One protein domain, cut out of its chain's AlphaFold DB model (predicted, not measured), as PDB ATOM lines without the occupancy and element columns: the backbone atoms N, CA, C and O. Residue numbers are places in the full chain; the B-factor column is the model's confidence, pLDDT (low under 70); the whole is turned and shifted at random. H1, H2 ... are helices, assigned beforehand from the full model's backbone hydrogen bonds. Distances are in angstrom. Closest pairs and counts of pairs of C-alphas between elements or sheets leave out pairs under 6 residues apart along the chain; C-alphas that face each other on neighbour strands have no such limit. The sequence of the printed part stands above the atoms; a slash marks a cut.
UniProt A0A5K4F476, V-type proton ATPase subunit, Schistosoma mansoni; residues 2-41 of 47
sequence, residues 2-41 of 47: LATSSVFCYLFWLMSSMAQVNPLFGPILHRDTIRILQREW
ATOM      1  N   LEU A   2     191.981 221.209 331.860       94.74
ATOM      2  CA  LEU A   2     192.434 222.464 331.222       94.74
ATOM      3  C   LEU A   2     192.657 223.645 332.188       94.74
ATOM      4  O   LEU A   2     193.708 224.271 332.137       94.74
ATOM      5  N   ALA A   3     191.704 223.927 333.087       95.69
ATOM      6  CA  ALA A   3     191.813 225.060 334.014       95.69
ATOM      7  C   ALA A   3     193.021 224.924 334.956       95.69
ATOM      8  O   ALA A   3     193.853 225.820 335.035       95.69
ATOM      9  N   THR A   4     193.152 223.772 335.615       96.41
ATOM     10  CA  THR A   4     194.258 223.474 336.533       96.41
ATOM     11  C   THR A   4     195.614 223.546 335.832       96.41
ATOM     12  O   THR A   4     196.524 224.196 336.338       96.41
ATOM     13  N   SER A   5     195.744 222.936 334.649       96.71
ATOM     14  CA  SER A   5     196.979 222.998 333.861       96.71
ATOM     15  C   SER A   5     197.323 224.433 333.451       96.71
ATOM     16  O   SER A   5     198.468 224.841 333.609       96.71
ATOM     17  N   SER A   6     196.342 225.218 332.990       97.36
ATOM     18  CA  SER A   6     196.545 226.626 332.616       97.36
ATOM     19  C   SER A   6     197.053 227.464 333.795       97.36
ATOM     20  O   SER A   6     198.051 228.174 333.664       97.36
ATOM     21  N   VAL A   7     196.434 227.312 334.973       97.69
ATOM     22  CA  VAL A   7     196.835 228.030 336.194       97.69
ATOM     23  C   VAL A   7     198.265 227.679 336.603       97.69
ATOM     24  O   VAL A   7     199.059 228.585 336.842       97.69
ATOM     25  N   PHE A   8     198.633 226.394 336.650       97.32
ATOM     26  CA  PHE A   8     199.990 226.003 337.050       97.32
ATOM     27  C   PHE A   8     201.059 226.426 336.039       97.32
ATOM     28  O   PHE A   8     202.115 226.904 336.453       97.32
ATOM     29  N   CYS A   9     200.789 226.317 334.735       97.51
ATOM     30  CA  CYS A   9     201.708 226.801 333.705       97.51
ATOM     31  C   CYS A   9     201.920 228.316 333.812       97.51
ATOM     32  O   CYS A   9     203.060 228.781 333.760       97.51
ATOM     33  N   TYR A  10     200.841 229.082 334.011       97.72
ATOM     34  CA  TYR A  10     200.933 230.529 334.183       97.72
ATOM     35  C   TYR A  10     201.693 230.907 335.459       97.72
ATOM     36  O   TYR A  10     202.582 231.752 335.407       97.72
ATOM     37  N   LEU A  11     201.401 230.255 336.590       97.76
ATOM     38  CA  LEU A  11     202.111 230.497 337.848       97.76
ATOM     39  C   LEU A  11     203.606 230.170 337.738       97.76
ATOM     40  O   LEU A  11     204.426 230.959 338.201       97.76
ATOM     41  N   PHE A  12     203.979 229.055 337.102       97.51
ATOM     42  CA  PHE A  12     205.386 228.706 336.876       97.51
ATOM     43  C   PHE A  12     206.103 229.775 336.041       97.51
ATOM     44  O   PHE A  12     207.155 230.283 336.442       97.51
ATOM     45  N   TRP A  13     205.501 230.171 334.915       98.18
ATOM     46  CA  TRP A  13     206.028 231.231 334.058       98.18
ATOM     47  C   TRP A  13     206.169 232.561 334.813       98.18
ATOM     48  O   TRP A  13     207.245 233.164 334.798       98.18
ATOM     49  N   LEU A  14     205.130 232.982 335.537       97.93
ATOM     50  CA  LEU A  14     205.106 234.252 336.259       97.93
ATOM     51  C   LEU A  14     206.167 234.295 337.369       97.93
ATOM     52  O   LEU A  14     206.936 235.251 337.444       97.93
ATOM     53  N   MET A  15     206.259 233.251 338.198       97.87
ATOM     54  CA  MET A  15     207.235 233.184 339.292       97.87
ATOM     55  C   MET A  15     208.678 233.153 338.770       97.87
ATOM     56  O   MET A  15     209.527 233.883 339.281       97.87
ATOM     57  N   SER A  16     208.953 232.365 337.720       96.77
ATOM     58  CA  SER A  16     210.282 232.305 337.083       96.77
ATOM     59  C   SER A  16     210.709 233.642 336.464       96.77
ATOM     60  O   SER A  16     211.887 234.001 336.504       96.77
ATOM     61  N   SER A  17     209.746 234.405 335.940       96.78
ATOM     62  CA  SER A  17     209.987 235.732 335.372       96.78
ATOM     63  C   SER A  17     210.232 236.764 336.474       96.78
ATOM     64  O   SER A  17     211.206 237.507 336.409       96.78
ATOM     65  N   MET A  18     209.410 236.770 337.532       97.09
ATOM     66  CA  MET A  18     209.566 237.693 338.666       97.09
ATOM     67  C   MET A  18     210.890 237.502 339.412       97.09
ATOM     68  O   MET A  18     211.490 238.487 339.838       97.09
ATOM     69  N   ALA A  19     211.391 236.266 339.506       95.66
ATOM     70  CA  ALA A  19     212.692 235.978 340.111       95.66
ATOM     71  C   ALA A  19     213.872 236.672 339.396       95.66
ATOM     72  O   ALA A  19     214.920 236.869 340.005       95.66
ATOM     73  N   GLN A  20     213.709 237.057 338.125       95.83
ATOM     74  CA  GLN A  20     214.754 237.675 337.303       95.83
ATOM     75  C   GLN A  20     214.627 239.203 337.182       95.83
ATOM     76  O   GLN A  20     215.504 239.822 336.589       95.83
ATOM     77  N   VAL A  21     213.577 239.834 337.733       96.53
ATOM     78  CA  VAL A  21     213.340 241.288 337.567       96.53
ATOM     79  C   VAL A  21     214.371 242.138 338.320       96.53
ATOM     80  O   VAL A  21     214.777 243.181 337.820       96.53
ATOM     81  N   ASN A  22     214.815 241.700 339.501       95.74
ATOM     82  CA  ASN A  22     215.836 242.386 340.304       95.74
ATOM     83  C   ASN A  22     216.930 241.390 340.713       95.74
ATOM     84  O   ASN A  22     216.962 240.943 341.864       95.74
ATOM     85  N   PRO A  23     217.790 240.970 339.772       94.74
ATOM     86  CA  PRO A  23     218.808 239.975 340.055       94.74
ATOM     87  C   PRO A  23     219.866 240.566 340.992       94.74
ATOM     88  O   PRO A  23     220.380 241.659 340.769       94.74
ATOM     89  N   LEU A  24     220.217 239.822 342.040       95.22
ATOM     90  CA  LEU A  24     221.281 240.209 342.974       95.22
ATOM     91  C   LEU A  24     222.680 239.917 342.414       95.22
ATOM     92  O   LEU A  24     223.664 240.506 342.855       95.22
ATOM     93  N   PHE A  25     222.777 238.988 341.462       94.52
ATOM     94  CA  PHE A  25     224.025 238.536 340.859       94.52
ATOM     95  C   PHE A  25     223.837 238.252 339.367       94.52
ATOM     96  O   PHE A  25     222.755 237.872 338.919       94.52
ATOM     97  N   GLY A  26     224.915 238.433 338.607       93.23
ATOM     98  CA  GLY A  26     224.989 238.092 337.188       93.23
ATOM     99  C   GLY A  26     225.743 236.780 336.937       93.23
ATOM    100  O   GLY A  26     226.388 236.248 337.845       93.23
ATOM    101  N   PRO A  27     225.692 236.250 335.703       94.99
ATOM    102  CA  PRO A  27     226.478 235.085 335.314       94.99
ATOM    103  C   PRO A  27     227.984 235.400 335.305       94.99
ATOM    104  O   PRO A  27     228.407 236.473 334.877       94.99
ATOM    105  N   ILE A  28     228.804 234.435 335.731       95.28
ATOM    106  CA  ILE A  28     230.269 234.528 335.686       95.28
ATOM    107  C   ILE A  28     230.747 233.858 334.397       95.28
ATOM    108  O   ILE A  28     230.596 232.650 334.223       95.28
ATOM    109  N   LEU A  29     231.310 234.649 333.483       95.03
ATOM    110  CA  LEU A  29     231.704 234.211 332.142       95.03
ATOM    111  C   LEU A  29     233.216 234.353 331.949       95.03
ATOM    112  O   LEU A  29     233.835 235.297 332.443       95.03
ATOM    113  N   HIS A  30     233.816 233.429 331.192       96.91
ATOM    114  CA  HIS A  30     235.222 233.540 330.815       96.91
ATOM    115  C   HIS A  30     235.422 234.660 329.786       96.91
ATOM    116  O   HIS A  30     234.531 234.958 328.987       96.91
ATOM    117  N   ARG A  31     236.618 235.258 329.763       95.24
ATOM    118  CA  ARG A  31     236.953 236.366 328.853       95.24
ATOM    119  C   ARG A  31     236.712 236.010 327.382       95.24
ATOM    120  O   ARG A  31     236.175 236.838 326.650       95.24
ATOM    121  N   ASP A  32     237.066 234.798 326.952       96.66
ATOM    122  CA  ASP A  32     236.807 234.366 325.573       96.66
ATOM    123  C   ASP A  32     235.313 234.256 325.259       96.66
ATOM    124  O   ASP A  32     234.889 234.679 324.187       96.66
ATOM    125  N   THR A  33     234.497 233.782 326.207       95.32
ATOM    126  CA  THR A  33     233.035 233.741 326.055       95.32
ATOM    127  C   THR A  33     232.456 235.147 325.930       95.32
ATOM    128  O   THR A  33     231.641 235.391 325.046       95.32
ATOM    129  N   ILE A  34     232.920 236.091 326.756       93.48
ATOM    130  CA  ILE A  34     232.509 237.502 326.678       93.48
ATOM    131  C   ILE A  34     232.869 238.091 325.309       93.48
ATOM    132  O   ILE A  34     232.038 238.757 324.698       93.48
ATOM    133  N   ARG A  35     234.071 237.809 324.791       92.43
ATOM    134  CA  ARG A  35     234.506 238.288 323.469       92.43
ATOM    135  C   ARG A  35     233.645 237.735 322.331       92.43
ATOM    136  O   ARG A  35     233.348 238.470 321.395       92.43
ATOM    137  N   ILE A  36     233.253 236.463 322.405       93.97
ATOM    138  CA  ILE A  36     232.341 235.857 321.425       93.97
ATOM    139  C   ILE A  36     230.960 236.519 321.516       93.97
ATOM    140  O   ILE A  36     230.431 236.945 320.493       93.97
ATOM    141  N   LEU A  37     230.412 236.682 322.725       92.81
ATOM    142  CA  LEU A  37     229.117 237.339 322.936       92.81
ATOM    143  C   LEU A  37     229.101 238.768 322.381       92.81
ATOM    144  O   LEU A  37     228.159 239.136 321.698       92.81
ATOM    145  N   GLN A  38     230.160 239.548 322.604       89.61
ATOM    146  CA  GLN A  38     230.284 240.913 322.076       89.61
ATOM    147  C   GLN A  38     230.357 240.990 320.545       89.61
ATOM    148  O   GLN A  38     230.056 242.036 319.979       89.61
ATOM    149  N   ARG A  39     230.815 239.923 319.880       91.13
ATOM    150  CA  ARG A  39     230.898 239.857 318.418       91.13
ATOM    151  C   ARG A  39     229.565 239.454 317.791       91.13
ATOM    152  O   ARG A  39     229.214 239.990 316.747       91.13
ATOM    153  N   GLU A  40     228.887 238.479 318.391       94.24
ATOM    154  CA  GLU A  40     227.692 237.852 317.813       94.24
ATOM    155  C   GLU A  40     226.392 238.530 318.250       94.24
ATOM    156  O   GLU A  40     225.399 238.492 317.527       94.24
ATOM    157  N   TRP A  41     226.360 239.112 319.450       92.07
ATOM    158  CA  TRP A  41     225.195 239.838 319.940       92.07
ATOM    159  C   TRP A  41     225.415 241.327 319.699       92.07
ATOM    160  O   TRP A  41     226.489 241.854 319.992       92.07
TER     161      TRP A  41
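This is residues 2 to 41 of the 47 residues of the protein "V-type proton ATPase subunit" of Schistosoma mansoni (UniProt A0A5K4F476). Two helices, H1 and the shorter H2, stand at the two ends of a long unnamed stretch, residues 19 to 30, and do not meet. Residues 2 to 41 stand free, with no body for either helix to pack on. The printed part has 40 residues with two named helices in the order H1, H2 and no named strand, and its class is all helix. It is extended, with a radius of gyration of the C-alphas of 16.6 A, and spans 46 by 23 by 12 A, only just a rod.

H1, residues 2 to 18, and H2, residues 31 to 40, are apart, with no C-alpha of the one within 8 A of the other. In both helices every O i to N i+4 pair is within hydrogen-bond range.

H1 begins at C-alpha 2, (192.434, 222.464, 331.222), and measures 24.1 A from first to last C-alpha. H2 measures 14.5 A and ends at C-alpha 40, (227.692, 237.852, 317.813).

The two C-alphas farthest apart, those of Ala 3 and Arg 31, are 46.8 A apart. The link from H1 to H2, 12 residues, is long. The printed part has no cut. Its mean pLDDT is 95.5, and no printed residue is under 70.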